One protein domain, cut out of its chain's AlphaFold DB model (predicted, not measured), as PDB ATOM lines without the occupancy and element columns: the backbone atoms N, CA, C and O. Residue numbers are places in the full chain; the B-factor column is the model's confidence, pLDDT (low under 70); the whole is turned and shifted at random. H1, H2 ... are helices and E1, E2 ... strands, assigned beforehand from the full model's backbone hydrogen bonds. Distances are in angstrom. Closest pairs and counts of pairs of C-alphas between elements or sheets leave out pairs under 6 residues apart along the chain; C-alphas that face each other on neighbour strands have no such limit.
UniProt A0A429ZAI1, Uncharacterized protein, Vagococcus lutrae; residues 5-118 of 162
ATOM      1  N   PHE A   5      55.009  86.254  68.992       93.19
ATOM      2  CA  PHE A   5      54.374  86.948  70.106       93.19
ATOM      3  C   PHE A   5      52.976  86.419  70.417       93.19
ATOM      4  O   PHE A   5      52.609  86.329  71.592       93.19
ATOM      5  N   ASN A   6      52.252  85.918  69.412       90.00
ATOM      6  CA  ASN A   6      51.021  85.164  69.628       90.00
ATOM      7  C   ASN A   6      51.251  83.917  70.494       90.00
ATOM      8  O   ASN A   6      50.356  83.529  71.241       90.00
ATOM      9  N   THR A   7      52.447  83.326  70.455       90.44
ATOM     10  CA  THR A   7      52.847  82.232  71.352       90.44
ATOM     11  C   THR A   7      53.346  82.756  72.704       90.44
ATOM     12  O   THR A   7      52.973  82.222  73.751       90.44
ATOM     13  N   VAL A   8      54.172  83.811  72.706       92.25
ATOM     14  CA  VAL A   8      54.763  84.406  73.921       92.25
ATOM     15  C   VAL A   8      53.702  84.910  74.893       92.25
ATOM     16  O   VAL A   8      53.877  84.729  76.096       92.25
ATOM     17  N   GLN A   9      52.585  85.468  74.415       93.44
ATOM     18  CA  GLN A   9      51.545  86.026  75.291       93.44
ATOM     19  C   GLN A   9      50.993  85.020  76.318       93.44
ATOM     20  O   GLN A   9      50.572  85.416  77.397       93.44
ATOM     21  N   TYR A  10      51.026  83.717  76.007       93.00
ATOM     22  CA  TYR A  10      50.569  82.648  76.902       93.00
ATOM     23  C   TYR A  10      51.668  82.127  77.841       93.00
ATOM     24  O   TYR A  10      51.391  81.308  78.716       93.00
ATOM     25  N   ARG A  11      52.920  82.557  77.639       91.19
ATOM     26  CA  ARG A  11      54.093  82.187  78.447       91.19
ATOM     27  C   ARG A  11      54.438  83.250  79.492       91.19
ATOM     28  O   ARG A  11      55.127  82.928  80.456       91.19
ATOM     29  N   LEU A  12      53.991  84.493  79.303       94.25
ATOM     30  CA  LEU A  12      54.197  85.562  80.277       94.25
ATOM     31  C   LEU A  12      53.223  85.409  81.460       94.25
ATOM     32  O   LEU A  12      52.048  85.110  81.241       94.25
ATOM     33  N   PRO A  13      53.678  85.610  82.711       95.44
ATOM     34  CA  PRO A  13      52.812  85.538  83.891       95.44
ATOM     35  C   PRO A  13      51.800  86.692  83.970       95.44
ATOM     36  O   PRO A  13      50.751  86.549  84.596       95.44
ATOM     37  N   ASP A  14      52.111  87.823  83.340       97.00
ATOM     38  CA  ASP A  14      51.286  89.022  83.264       97.00
ATOM     39  C   ASP A  14      51.647  89.840  82.008       97.00
ATOM     40  O   ASP A  14      52.461  89.423  81.182       97.00
ATOM     41  N   LYS A  15      50.998  90.996  81.843       96.50
ATOM     42  CA  LYS A  15      51.229  91.926  80.726       96.50
ATOM     43  C   LYS A  15      52.106  93.122  81.121       96.50
ATOM     44  O   LYS A  15      52.077  94.138  80.428       96.50
ATOM     45  N   ASP A  16      52.826  93.041  82.241       97.62
ATOM     46  CA  ASP A  16      53.681  94.131  82.711       97.62
ATOM     47  C   ASP A  16      54.870  94.339  81.760       97.62
ATOM     48  O   ASP A  16      55.448  93.388  81.219       97.62
ATOM     49  N   ILE A  17      55.242  95.601  81.542       97.69
ATOM     50  CA  ILE A  17      56.333  95.955  80.639       97.69
ATOM     51  C   ILE A  17      57.675  95.394  81.111       97.69
ATOM     52  O   ILE A  17      58.475  94.966  80.282       97.69
ATOM     53  N   GLN A  18      57.930  95.343  82.419       97.75
ATOM     54  CA  GLN A  18      59.164  94.771  82.956       97.75
ATOM     55  C   GLN A  18      59.210  93.267  82.722       97.75
ATOM     56  O   GLN A  18      60.228  92.768  82.252       97.75
ATOM     57  N   THR A  19      58.099  92.561  82.948       97.44
ATOM     58  CA  THR A  19      57.983  91.128  82.635       97.44
ATOM     59  C   THR A  19      58.294  90.863  81.160       97.44
ATOM     60  O   THR A  19      59.062  89.956  80.833       97.44
ATOM     61  N   PHE A  20      57.746  91.682  80.259       97.19
ATOM     62  CA  PHE A  20      58.011  91.583  78.826       97.19
ATOM     63  C   PHE A  20      59.485  91.850  78.472       97.19
ATOM     64  O   PHE A  20      60.092  91.082  77.724       97.19
ATOM     65  N   LEU A  21      60.082  92.911  79.023       96.88
ATOM     66  CA  LEU A  21      61.487  93.255  78.787       96.88
ATOM     67  C   LEU A  21      62.437  92.172  79.309       96.88
ATOM     68  O   LEU A  21      63.343  91.764  78.585       96.88
ATOM     69  N   SER A  22      62.201  91.656  80.520       96.12
ATOM     70  CA  SER A  22      62.972  90.539  81.075       96.12
ATOM     71  C   SER A  22      62.871  89.302  80.189       96.12
ATOM     72  O   SER A  22      63.887  88.665  79.921       96.12
ATOM     73  N   TYR A  23      61.685  89.000  79.651       95.19
ATOM     74  CA  TYR A  23      61.517  87.882  78.725       95.19
ATOM     75  C   TYR A  23      62.371  88.035  77.456       95.19
ATOM     76  O   TYR A  23      63.053  87.085  77.065       95.19
ATOM     77  N   ILE A  24      62.364  89.214  76.819       94.50
ATOM     78  CA  ILE A  24      63.197  89.494  75.633       94.50
ATOM     79  C   ILE A  24      64.680  89.282  75.950       94.50
ATOM     80  O   ILE A  24      65.390  88.627  75.182       94.50
ATOM     81  N   GLU A  25      65.141  89.816  77.082       92.88
ATOM     82  CA  GLU A  25      66.544  89.761  77.495       92.88
ATOM     83  C   GLU A  25      66.992  88.330  77.827       92.88
ATOM     84  O   GLU A  25      68.022  87.870  77.327       92.88
ATOM     85  N   GLU A  26      66.202  87.588  78.605       94.06
ATOM     86  CA  GLU A  26      66.487  86.197  78.978       94.06
ATOM     87  C   GLU A  26      66.518  85.269  77.763       94.06
ATOM     88  O   GLU A  26      67.374  84.385  77.661       94.06
ATOM     89  N   ARG A  27      65.602  85.486  76.813       92.31
ATOM     90  CA  ARG A  27      65.526  84.720  75.563       92.31
ATOM     91  C   ARG A  27      66.507  85.193  74.501       92.31
ATOM     92  O   ARG A  27      66.607  84.534  73.469       92.31
ATOM     93  N   LYS A  28      67.252  86.275  74.755       92.75
ATOM     94  CA  LYS A  28      68.217  86.859  73.812       92.75
ATOM     95  C   LYS A  28      67.579  87.162  72.452       92.75
ATOM     96  O   LYS A  28      68.170  86.907  71.404       92.75
ATOM     97  N   LEU A  29      66.355  87.687  72.473       92.06
ATOM     98  CA  LEU A  29      65.672  88.139  71.266       92.06
ATOM     99  C   LEU A  29      66.269  89.485  70.852       92.06
ATOM    100  O   LEU A  29      66.033  90.501  71.496       92.06
ATOM    101  N   PHE A  30      67.084  89.480  69.797       93.31
ATOM    102  CA  PHE A  30      67.808  90.673  69.342       93.31
ATOM    103  C   PHE A  30      67.160  91.367  68.145       93.31
ATOM    104  O   PHE A  30      67.368  92.567  67.959       93.31
ATOM    105  N   GLN A  31      66.386  90.634  67.344       93.19
ATOM    106  CA  GLN A  31      65.693  91.157  66.172       93.19
ATOM    107  C   GLN A  31      64.357  90.445  65.951       93.19
ATOM    108  O   GLN A  31      64.185  89.307  66.392       93.19
ATOM    109  N   TYR A  32      63.444  91.102  65.243       92.94
ATOM    110  CA  TYR A  32      62.169  90.536  64.827       92.94
ATOM    111  C   TYR A  32      61.722  91.089  63.466       92.94
ATOM    112  O   TYR A  32      61.877  92.285  63.209       92.94
ATOM    113  N   LEU A  33      61.184  90.212  62.606       89.81
ATOM    114  CA  LEU A  33      60.716  90.516  61.239       89.81
ATOM    115  C   LEU A  33      61.747  91.240  60.354       89.81
ATOM    116  O   LEU A  33      61.370  92.002  59.472       89.81
ATOM    117  N   ASP A  34      63.042  91.083  60.651       89.12
ATOM    118  CA  ASP A  34      64.155  91.822  60.029       89.12
ATOM    119  C   ASP A  34      63.969  93.354  59.976       89.12
ATOM    120  O   ASP A  34      64.660  94.065  59.247       89.12
ATOM    121  N   TYR A  35      63.064  93.870  60.808       93.44
ATOM    122  CA  TYR A  35      62.650  95.267  60.838       93.44
ATOM    123  C   TYR A  35      62.835  95.876  62.226       93.44
ATOM    124  O   TYR A  35      63.259  97.023  62.357       93.44
ATOM    125  N   PHE A  36      62.561  95.102  63.276       96.69
ATOM    126  CA  PHE A  36      62.675  95.550  64.655       96.69
ATOM    127  C   PHE A  36      63.957  95.035  65.291       96.69
ATOM    128  O   PHE A  36      64.187  93.833  65.387       96.69
ATOM    129  N   LEU A  37      64.767  95.954  65.796       96.88
ATOM    130  CA  LEU A  37      65.898  95.691  66.668       96.88
ATOM    131  C   LEU A  37      65.411  95.700  68.119       96.88
ATOM    132  O   LEU A  37      64.899  96.707  68.607       96.88
ATOM    133  N   LEU A  38      65.604  94.581  68.811       96.69
ATOM    134  CA  LEU A  38      65.241  94.366  70.216       96.69
ATOM    135  C   LEU A  38      66.471  94.360  71.141       96.69
ATOM    136  O   LEU A  38      66.331  94.381  72.362       96.69
ATOM    137  N   ASP A  39      67.688  94.395  70.582       94.62
ATOM    138  CA  ASP A  39      68.936  94.518  71.346       94.62
ATOM    139  C   ASP A  39      69.105  95.929  71.942       94.62
ATOM    140  O   ASP A  39      69.816  96.796  71.416       94.62
ATOM    141  N   ARG A  40      68.438  96.155  73.078       94.38
ATOM    142  CA  ARG A  40      68.426  97.428  73.814       94.38
ATOM    143  C   ARG A  40      69.824  97.907  74.190       94.38
ATOM    144  O   ARG A  40      70.074  99.109  74.187       94.38
ATOM    145  N   GLN A  41      70.763  96.998  74.460       93.56
ATOM    146  CA  GLN A  41      72.131  97.389  74.808       93.56
ATOM    147  C   GLN A  41      72.828  98.125  73.658       93.56
ATOM    148  O   GLN A  41      73.682  98.975  73.907       93.56
ATOM    149  N   ARG A  42      72.444  97.842  72.406       93.31
ATOM    150  CA  ARG A  42      73.010  98.504  71.225       93.31
ATOM    151  C   ARG A  42      72.372  99.852  70.929       93.31
ATOM    152  O   ARG A  42      73.098 100.794  70.622       93.31
ATOM    153  N   PHE A  43      71.044  99.951  70.985       96.06
ATOM    154  CA  PHE A  43      70.356 101.149  70.493       96.06
ATOM    155  C   PHE A  43      69.994 102.171  71.578       96.06
ATOM    156  O   PHE A  43      69.775 103.331  71.241       96.06
ATOM    157  N   ILE A  44      69.941 101.803  72.865       97.44
ATOM    158  CA  ILE A  44      69.615 102.765  73.936       97.44
ATOM    159  C   ILE A  44      70.636 103.912  74.030       97.44
ATOM    160  O   ILE A  44      70.199 105.056  74.150       97.44
ATOM    161  N   PRO A  45      71.963 103.685  73.918       97.75
ATOM    162  CA  PRO A  45      72.921 104.792  73.886       97.75
ATOM    163  C   PRO A  45      72.661 105.761  72.725       97.75
ATOM    164  O   PRO A  45      72.729 106.971  72.909       97.75
ATOM    165  N   GLN A  46      72.296 105.230  71.553       96.69
ATOM    166  CA  GLN A  46      71.960 106.033  70.371       96.69
ATOM    167  C   GLN A  46      70.678 106.839  70.599       96.69
ATOM    168  O   GLN A  46      70.660 108.030  70.335       96.69
ATOM    169  N   PHE A  47      69.640 106.221  71.172       98.00
ATOM    170  CA  PHE A  47      68.404 106.913  71.543       98.00
ATOM    171  C   PHE A  47      68.675 108.103  72.479       98.00
ATOM    172  O   PHE A  47      68.131 109.187  72.292       98.00
ATOM    173  N   GLN A  48      69.543 107.920  73.480       97.69
ATOM    174  CA  GLN A  48      69.907 108.980  74.425       97.69
ATOM    175  C   GLN A  48      70.706 110.109  73.762       97.69
ATOM    176  O   GLN A  48      70.481 111.285  74.066       97.69
ATOM    177  N   GLU A  49      71.624 109.765  72.859       97.50
ATOM    178  CA  GLU A  49      72.391 110.733  72.074       97.50
ATOM    179  C   GLU A  49      71.478 111.541  71.142       97.50
ATOM    180  O   GLU A  49      71.525 112.770  71.167       97.50
ATOM    181  N   GLU A  50      70.594 110.872  70.397       97.56
ATOM    182  CA  GLU A  50      69.624 111.494  69.489       97.56
ATOM    183  C   GLU A  50      68.659 112.415  70.248       97.56
ATOM    184  O   GLU A  50      68.490 113.575  69.872       97.56
ATOM    185  N   MET A  51      68.115 111.958  71.381       97.31
ATOM    186  CA  MET A  51      67.258 112.773  72.250       97.31
ATOM    187  C   MET A  51      67.977 114.028  72.760       97.31
ATOM    188  O   MET A  51      67.378 115.098  72.852       97.31
ATOM    189  N   THR A  52      69.266 113.913  73.094       97.19
ATOM    190  CA  THR A  52      70.075 115.052  73.554       97.19
ATOM    191  C   THR A  52      70.370 116.017  72.411       97.19
ATOM    192  O   THR A  52      70.298 117.231  72.588       97.19
ATOM    193  N   TYR A  53      70.701 115.486  71.235       97.00
ATOM    194  CA  TYR A  53      71.039 116.272  70.054       97.00
ATOM    195  C   TYR A  53      69.837 117.052  69.506       97.00
ATOM    196  O   TYR A  53      69.984 118.201  69.093       97.00
ATOM    197  N   LEU A  54      68.648 116.446  69.532       96.62
ATOM    198  CA  LEU A  54      67.402 117.028  69.029       96.62
ATOM    199  C   LEU A  54      66.642 117.851  70.080       96.62
ATOM    200  O   LEU A  54      65.557 118.352  69.790       96.62
ATOM    201  N   ALA A  55      67.190 117.997  71.288       96.69
ATOM    202  CA  ALA A  55      66.499 118.600  72.418       96.69
ATOM    203  C   ALA A  55      65.951 120.007  72.108       96.69
ATOM    204  O   ALA A  55      66.685 120.949  71.801       96.69
ATOM    205  N   SER A  56      64.637 120.154  72.255       96.81
ATOM    206  CA  SER A  56      63.891 121.405  72.169       96.81
ATOM    207  C   SER A  56      62.612 121.310  73.006       96.81
ATOM    208  O   SER A  56      62.218 120.225  73.433       96.81
ATOM    209  N   ASP A  57      61.897 122.422  73.162       96.19
ATOM    210  CA  ASP A  57      60.594 122.447  73.849       96.19
ATOM    211  C   ASP A  57      59.502 121.633  73.126       96.19
ATOM    212  O   ASP A  57      58.425 121.400  73.673       96.19
ATOM    213  N   THR A  58      59.757 121.218  71.882       96.69
ATOM    214  CA  THR A  58      58.795 120.504  71.025       96.69
ATOM    215  C   THR A  58      59.152 119.039  70.795       96.69
ATOM    216  O   THR A  58      58.443 118.349  70.059       96.69
ATOM    217  N   THR A  59      60.243 118.560  71.390       97.75
ATOM    218  CA  THR A  59      60.721 117.183  71.240       97.75
ATOM    219  C   THR A  59      60.628 116.418  72.554       97.75
ATOM    220  O   THR A  59      60.561 117.001  73.637       97.75
ATOM    221  N   ILE A  60      60.634 115.089  72.467       96.75
ATOM    222  CA  ILE A  60      60.706 114.211  73.631       96.75
ATOM    223  C   ILE A  60      61.951 114.536  74.456       96.75
ATOM    224  O   ILE A  60      63.028 114.825  73.937       96.75
ATOM    225  N   SER A  61      61.781 114.448  75.771       96.44
ATOM    226  CA  SER A  61      62.843 114.544  76.762       96.44
ATOM    227  C   SER A  61      62.800 113.340  77.699       96.44
ATOM    228  O   SER A  61      61.783 112.649  77.799       96.44
ATOM    229  N   GLN A  62      63.867 113.134  78.470       96.38
ATOM    230  CA  GLN A  62      63.876 112.107  79.513       96.38
ATOM    231  C   GLN A  62      62.738 112.316  80.527       96.38
ATOM    232  O   GLN A  62      62.080 111.361  80.922       96.38
ATOM    233  N   ALA A  63      62.428 113.572  80.871       96.75
ATOM    234  CA  ALA A  63      61.343 113.898  81.794       96.75
ATOM    235  C   ALA A  63      59.968 113.442  81.277       96.75
ATOM    236  O   ALA A  63      59.120 113.032  82.071       96.75
ATOM    237  N   PHE A  64      59.746 113.482  79.957       96.75
ATOM    238  CA  PHE A  64      58.533 112.944  79.343       96.75
ATOM    239  C   PHE A  64      58.435 111.430  79.558       96.75
ATOM    240  O   PHE A  64      57.389 110.952  79.994       96.75
ATOM    241  N   LEU A  65      59.519 110.687  79.316       97.25
ATOM    242  CA  LEU A  65      59.550 109.235  79.523       97.25
ATOM    243  C   LEU A  65      59.325 108.874  80.992       97.25
ATOM    244  O   LEU A  65      58.507 108.006  81.286       97.25
ATOM    245  N   ASP A  66      59.983 109.586  81.907       97.69
ATOM    246  CA  ASP A  66      59.883 109.341  83.346       97.69
ATOM    247  C   ASP A  66      58.468 109.618  83.873       97.69
ATOM    248  O   ASP A  66      57.930 108.827  84.648       97.69
ATOM    249  N   THR A  67      57.843 110.712  83.420       97.38
ATOM    250  CA  THR A  67      56.485 111.115  83.833       97.38
ATOM    251  C   THR A  67      55.432 110.092  83.415       97.38
ATOM    252  O   THR A  67      54.476 109.855  84.149       97.38
ATOM    253  N   HIS A  68      55.602 109.483  82.242       96.94
ATOM    254  CA  HIS A  68      54.658 108.506  81.695       96.94
ATOM    255  C   HIS A  68      55.089 107.052  81.936       96.94
ATOM    256  O   HIS A  68      54.399 106.124  81.505       96.94
ATOM    257  N   HIS A  69      56.217 106.853  82.626       97.75
ATOM    258  CA  HIS A  69      56.831 105.555  82.890       97.75
ATOM    259  C   HIS A  69      57.064 104.719  81.619       97.75
ATOM    260  O   HIS A  69      56.869 103.504  81.618       97.75
ATOM    261  N   TYR A  70      57.461 105.370  80.522       98.25
ATOM    262  CA  TYR A  70      57.765 104.678  79.275       98.25
ATOM    263  C   TYR A  70      59.160 104.055  79.309       98.25
ATOM    264  O   TYR A  70      60.155 104.702  79.633       98.25
ATOM    265  N   HIS A  71      59.236 102.805  78.866       98.31
ATOM    266  CA  HIS A  71      60.475 102.094  78.605       98.31
ATOM    267  C   HIS A  71      60.647 101.917  77.103       98.31
ATOM    268  O   HIS A  71      59.755 101.395  76.442       98.31
ATOM    269  N   VAL A  72      61.798 102.315  76.561       98.00
ATOM    270  CA  VAL A  72      62.123 102.054  75.152       98.00
ATOM    271  C   VAL A  72      62.403 100.560  74.973       98.00
ATOM    272  O   VAL A  72      63.257  99.985  75.664       98.00
ATOM    273  N   VAL A  73      61.650  99.943  74.067       98.06
ATOM    274  CA  VAL A  73      61.564  98.493  73.864       98.06
ATOM    275  C   VAL A  73      62.307  98.058  72.611       98.06
ATOM    276  O   VAL A  73      63.052  97.083  72.661       98.06
ATOM    277  N   SER A  74      62.133  98.780  71.504       98.06
ATOM    278  CA  SER A  74      62.740  98.430  70.221       98.06
ATOM    279  C   SER A  74      63.059  99.662  69.386       98.06
ATOM    280  O   SER A  74      62.555 100.757  69.643       98.06
ATOM    281  N   ARG A  75      63.863  99.452  68.347       97.88
ATOM    282  CA  ARG A  75      64.136 100.419  67.282       97.88
ATOM    283  C   ARG A  75      63.805  99.795  65.927       97.88
ATOM    284  O   ARG A  75      64.104  98.622  65.731       97.88
ATOM    285  N   THR A  76      63.214 100.537  65.002       97.19
ATOM    286  CA  THR A  76      63.026 100.103  63.612       97.19
ATOM    287  C   THR A  76      64.303 100.329  62.798       97.19
ATOM    288  O   THR A  76      65.154 101.145  63.161       97.19
ATOM    289  N   ILE A  77      64.451  99.640  61.665       94.94
ATOM    290  CA  ILE A  77      65.555  99.906  60.724       94.94
ATOM    291  C   ILE A  77      65.512 101.328  60.134       94.94
ATOM    292  O   ILE A  77      66.559 101.866  59.773       94.94
ATOM    293  N   ASP A  78      64.331 101.954  60.090       93.69
ATOM    294  CA  ASP A  78      64.128 103.318  59.579       93.69
ATOM    295  C   ASP A  78      64.540 104.411  60.579       93.69
ATOM    296  O   ASP A  78      64.648 105.592  60.218       93.69
ATOM    297  N   GLY A  79      64.834 104.002  61.818       95.50
ATOM    298  CA  GLY A  79      65.345 104.851  62.885       95.50
ATOM    299  C   GLY A  79      64.308 105.265  63.925       95.50
ATOM    300  O   GLY A  79      64.683 105.979  64.849       95.50
ATOM    301  N   ASP A  80      63.060 104.816  63.804       97.69
ATOM    302  CA  ASP A  80      61.998 105.094  64.770       97.69
ATOM    303  C   ASP A  80      62.104 104.156  65.979       97.69
ATOM    304  O   ASP A  80      62.743 103.102  65.928       97.69
ATOM    305  N   TYR A  81      61.484 104.527  67.092       98.38
ATOM    306  CA  TYR A  81      61.546 103.773  68.339       98.38
ATOM    307  C   TYR A  81      60.156 103.371  68.813       98.38
ATOM    308  O   TYR A  81      59.198 104.121  68.663       98.38
ATOM    309  N   LEU A  82      60.059 102.207  69.452       98.38
ATOM    310  CA  LEU A  82      58.891 101.844  70.248       98.38
ATOM    311  C   LEU A  82      59.232 102.005  71.720       98.38
ATOM    312  O   LEU A  82      60.217 101.438  72.204       98.38
ATOM    313  N   ALA A  83      58.389 102.728  72.443       98.50
ATOM    314  CA  ALA A  83      58.401 102.749  73.894       98.50
ATOM    315  C   ALA A  83      57.038 102.326  74.440       98.50
ATOM    316  O   ALA A  83      56.023 102.430  73.757       98.50
ATOM    317  N   ALA A  84      57.005 101.811  75.664       98.56
ATOM    318  CA  ALA A  84      55.756 101.386  76.278       98.56
ATOM    319  C   ALA A  84      55.785 101.453  77.795       98.56
ATOM    320  O   ALA A  84      56.839 101.389  78.426       98.56
ATOM    321  N   ASN A  85      54.591 101.567  78.356       98.19
ATOM    322  CA  ASN A  85      54.308 101.297  79.755       98.19
ATOM    323  C   ASN A  85      53.315 100.122  79.836       98.19
ATOM    324  O   ASN A  85      53.112  99.395  78.861       98.19
ATOM    325  N   ASN A  86      52.688  99.916  80.993       98.00
ATOM    326  CA  ASN A  86      51.781  98.784  81.205       98.00
ATOM    327  C   ASN A  86      50.445  98.898  80.452       98.00
ATOM    328  O   ASN A  86      49.676  97.940  80.434       98.00
ATOM    329  N   GLN A  87      50.127 100.060  79.881       97.69
ATOM    330  CA  GLN A  87      48.811 100.355  79.319       97.69
ATOM    331  C   GLN A  87      48.860 100.806  77.862       97.69
ATOM    332  O   GLN A  87      47.838 100.733  77.183       97.69
ATOM    333  N   GLN A  88      50.001 101.311  77.399       98.12
ATOM    334  CA  GLN A  88      50.107 101.961  76.107       98.12
ATOM    335  C   GLN A  88      51.484 101.745  75.479       98.12
ATOM    336  O   GLN A  88      52.512 101.794  76.162       98.12
ATOM    337  N   VAL A  89      51.483 101.586  74.160       98.69
ATOM    338  CA  VAL A  89      52.661 101.667  73.298       98.69
ATOM    339  C   VAL A  89      52.668 103.018  72.595       98.69
ATOM    340  O   VAL A  89      51.623 103.507  72.168       98.69
ATOM    341  N   VAL A  90      53.846 103.616  72.467       98.50
ATOM    342  CA  VAL A  90      54.082 104.828  71.688       98.50
ATOM    343  C   VAL A  90      55.165 104.568  70.645       98.50
ATOM    344  O   VAL A  90      56.242 104.058  70.967       98.50
ATOM    345  N   VAL A  91      54.873 104.927  69.398       98.44
ATOM    346  CA  VAL A  91      55.875 105.051  68.340       98.44
ATOM    347  C   VAL A  91      56.461 106.450  68.438       98.44
ATOM    348  O   VAL A  91      55.740 107.450  68.428       98.44
ATOM    349  N   ILE A  92      57.779 106.507  68.561       98.31
ATOM    350  CA  ILE A  92      58.572 107.726  68.609       98.31
ATOM    351  C   ILE A  92      59.303 107.831  67.272       98.31
ATOM    352  O   ILE A  92      60.267 107.089  67.056       98.31
ATOM    353  N   PRO A  93      58.882 108.733  66.374       97.44
ATOM    354  CA  PRO A  93      59.581 108.929  65.118       97.44
ATOM    355  C   PRO A  93      60.994 109.448  65.363       97.44
ATOM    356  O   PRO A  93      61.242 110.167  66.335       97.44
ATOM    357  N   LYS A  94      61.912 109.189  64.435       95.88
ATOM    358  CA  LYS A  94      63.301 109.686  64.496       95.88
ATOM    359  C   LYS A  94      63.445 111.214  64.601       95.88
ATOM    360  O   LYS A  94      64.538 111.705  64.862       95.88
ATOM    361  N   SER A  95      62.373 111.980  64.366       95.88
ATOM    362  CA  SER A  95      62.327 113.434  64.586       95.88
ATOM    363  C   SER A  95      62.226 113.815  66.067       95.88
ATOM    364  O   SER A  95      62.519 114.954  66.422       95.88
ATOM    365  N   PHE A  96      61.793 112.885  66.926       97.69
ATOM    366  CA  PHE A  96      61.493 113.080  68.345       97.69
ATOM    367  C   PHE A  96      60.408 114.130  68.631       97.69
ATOM    368  O   PHE A  96      60.189 114.462  69.795       97.69
ATOM    369  N   HIS A  97      59.702 114.659  67.628       97.50
ATOM    370  CA  HIS A  97      58.681 115.684  67.844       97.50
ATOM    371  C   HIS A  97      57.452 115.125  68.565       97.50
ATOM    372  O   HIS A  97      56.875 114.118  68.167       97.50
ATOM    373  N   LEU A  98      57.003 115.834  69.606       96.94
ATOM    374  CA  LEU A  98      55.868 115.425  70.444       96.94
ATOM    375  C   LEU A  98      54.548 115.314  69.665       96.94
ATOM    376  O   LEU A  98      53.681 114.526  70.032       96.94
ATOM    377  N   ASN A  99      54.395 116.107  68.602       96.62
ATOM    378  CA  ASN A  99      53.188 116.123  67.771       96.62
ATOM    379  C   ASN A  99      53.124 114.960  66.775       96.62
ATOM    380  O   ASN A  99      52.046 114.691  66.253       96.62
ATOM    381  N   ASP A 100      54.252 114.293  66.526       96.88
ATOM    382  CA  ASP A 100      54.353 113.200  65.558       96.88
ATOM    383  C   ASP A 100      54.221 111.827  66.242       96.88
ATOM    384  O   ASP A 100      54.326 110.794  65.592       96.88
ATOM    385  N   LEU A 101      54.018 111.798  67.563       97.69
ATOM    386  CA  LEU A 101      53.900 110.558  68.321       97.69
ATOM    387  C   LEU A 101      52.603 109.830  67.990       97.69
ATOM    388  O   LEU A 101      51.520 110.418  67.981       97.69
ATOM    389  N   GLU A 102      52.718 108.521  67.808       98.00
ATOM    390  CA  GLU A 102      51.582 107.647  67.558       98.00
ATOM    391  C   GLU A 102      51.370 106.718  68.750       98.00
ATOM    392  O   GLU A 102      52.314 106.112  69.254       98.00
ATOM    393  N   TYR A 103      50.128 106.620  69.222       98.00
ATOM    394  CA  TYR A 103      49.793 105.952  70.475       98.00
ATOM    395  C   TYR A 103      48.820 104.797  70.259       98.00
ATOM    396  O   TYR A 103      47.761 104.967  69.656       98.00
ATOM    397  N   PHE A 104      49.116 103.657  70.878       98.31
ATOM    398  CA  PHE A 104      48.272 102.468  70.883       98.31
ATOM    399  C   PHE A 104      47.899 102.114  72.319       98.31
ATOM    400  O   PHE A 104      48.763 101.768  73.122       98.31
ATOM    401  N   ASN A 105      46.608 102.194  72.652       97.62
ATOM    402  CA  ASN A 105      46.076 101.969  74.006       97.62
ATOM    403  C   ASN A 105      46.009 100.478  74.369       97.62
ATOM    404  O   ASN A 105      44.929  99.936  74.616       97.62
ATOM    405  N   MET A 106      47.158  99.811  74.358       98.00
ATOM    406  CA  MET A 106      47.309  98.418  74.750       98.00
ATOM    407  C   MET A 106      48.705  98.146  75.334       98.00
ATOM    408  O   MET A 106      49.656  98.859  75.009       98.00
ATOM    409  N   PRO A 107      48.851  97.109  76.178       98.00
ATOM    410  CA  PRO A 107      50.152  96.632  76.638       98.00
ATOM    411  C   PRO A 107      51.048  96.173  75.482       98.00
ATOM    412  O   PRO A 107      50.561  95.718  74.446       98.00
ATOM    413  N   MET A 108      52.366  96.195  75.694       98.00
ATOM    414  CA  MET A 108      53.346  95.863  74.651       98.00
ATOM    415  C   MET A 108      53.157  94.465  74.043       98.00
ATOM    416  O   MET A 108      53.246  94.304  72.830       98.00
ATOM    417  N   ILE A 109      52.857  93.445  74.854       97.50
ATOM    418  CA  ILE A 109      52.627  92.098  74.313       97.50
ATOM    419  C   ILE A 109      51.397  92.045  73.394       97.50
ATOM    420  O   ILE A 109      51.444  91.397  72.355       97.50
ATOM    421  N   ASP A 110      50.327  92.768  73.735       97.75
ATOM    422  CA  ASP A 110      49.116  92.824  72.913       97.75
ATOM    423  C   ASP A 110      49.380  93.580  71.607       97.75
ATOM    424  O   ASP A 110      48.897  93.165  70.558       97.75
ATOM    425  N   PHE A 111      50.203  94.634  71.659       97.75
ATOM    426  CA  PHE A 111      50.650  95.363  70.475       97.75
ATOM    427  C   PHE A 111      51.385  94.455  69.485       97.75
ATOM    428  O   PHE A 111      51.039  94.441  68.308       97.75
ATOM    429  N   TRP A 112      52.344  93.645  69.945       96.19
ATOM    430  CA  TRP A 112      53.042  92.708  69.061       96.19
ATOM    431  C   TRP A 112      52.110  91.653  68.463       96.19
ATOM    432  O   TRP A 112      52.234  91.325  67.287       96.19
ATOM    433  N   VAL A 113      51.156  91.142  69.243       95.06
ATOM    434  CA  VAL A 113      50.153  90.188  68.745       95.06
ATOM    435  C   VAL A 113      49.249  90.830  67.690       95.06
ATOM    436  O   VAL A 113      48.929  90.187  66.694       95.06
ATOM    437  N   ALA A 114      48.825  92.076  67.900       94.88
ATOM    438  CA  ALA A 114      48.033  92.821  66.926       94.88
ATOM    439  C   ALA A 114      48.845  93.109  65.654       94.88
ATOM    440  O   ALA A 114      48.337  92.938  64.548       94.88
ATOM    441  N   LEU A 115      50.126  93.466  65.800       93.75
ATOM    442  CA  LEU A 115      51.040  93.679  64.677       93.75
ATOM    443  C   LEU A 115      51.160  92.413  63.825       93.75
ATOM    444  O   LEU A 115      51.034  92.470  62.607       93.75
ATOM    445  N   GLU A 116      51.310  91.255  64.471       91.25
ATOM    446  CA  GLU A 116      51.375  89.949  63.808       91.25
ATOM    447  C   GLU A 116      50.108  89.557  63.048       91.25
ATOM    448  O   GLU A 116      50.150  88.727  62.142       91.25
ATOM    449  N   LYS A 117      48.973  90.145  63.414       90.56
ATOM    450  CA  LYS A 117      47.689  89.915  62.755       90.56
ATOM    451  C   LYS A 117      47.378  90.949  61.673       90.56
ATOM    452  O   LYS A 117      46.327  90.837  61.046       90.56
ATOM    453  N   GLY A 118      48.244  91.945  61.467       90.62
ATOM    454  CA  GLY A 118      47.941  93.096  60.611       90.62
ATOM    455  C   GLY A 118      46.811  93.972  61.170       90.62
ATOM    456  O   GLY A 118      46.065  94.583  60.414       90.62
TER     457      GLY A 118
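Overview. This is residues 5 to 118 of the 162 residues of an uncharacterized protein of Vagococcus lutrae (UniProt A0A429ZAI1). A small twisted sheet of four strands forms the middle of an elongated domain, with H1, H2 and H5 at one end and H3 and H4 toward the other. The 114 printed residues hold H1 H2 H3 H4 E1 E2 E3 E4 H5 in chain order, a mixed class. The antiparallel sheet, ordered E1 E2 E3 E4, is a meander, each strand the antiparallel neighbour of the one before. The whole is compact, with a radius of gyration of the C-alphas of 13.7 A and spans of 41 by 25 by 25 A.

Arrangement. E1, residues 71 to 76, and E2, residues 81 to 84, form a hairpin, with N 73 and O 82 2.8 A apart. E3, residues 89 to 92, pairs with E2 through N 83 and O 90, 2.9 A, and with E4, residues 102 to 104, through N 91 and O 102, 2.8 A. H5, residues 108 to 116, is on the sheet at a height of 10.3 A; the C-alphas of Val 89 and Met 108, the closest of E3 and H5, are 6.0 A apart. H1, residues 5 to 8, touches H5, closest at the C-alphas of Asn 6 and Val 113, 5.2 A. H2, residues 17 to 26, H3, residues 40 to 53, and H4, residues 62 to 68, only graze the sheet, H4 only just, with 5 pairs of C-alphas within 10 A. Every O i to N i+4 pair is within hydrogen-bond range in H2, H4 and H5; H3 has 8 of 10, and H1 is too short for one.

Along the chain. H1 begins at C-alpha 5 (54.374, 86.948, 70.106), and H5, 12.5 A long, ends at C-alpha 116 (51.375, 89.949, 63.808). H3 is 19.4 A long, E1 15.3 A and H2 14.2 A.

Size, cuts and confidence. The C-alphas of Tyr 10 and Ser 56, the two farthest apart, are 41.3 A apart. The printed part has no cut, the link H2 to H3 is long, with 13 residues, and no printed residue is under 70 in pLDDT.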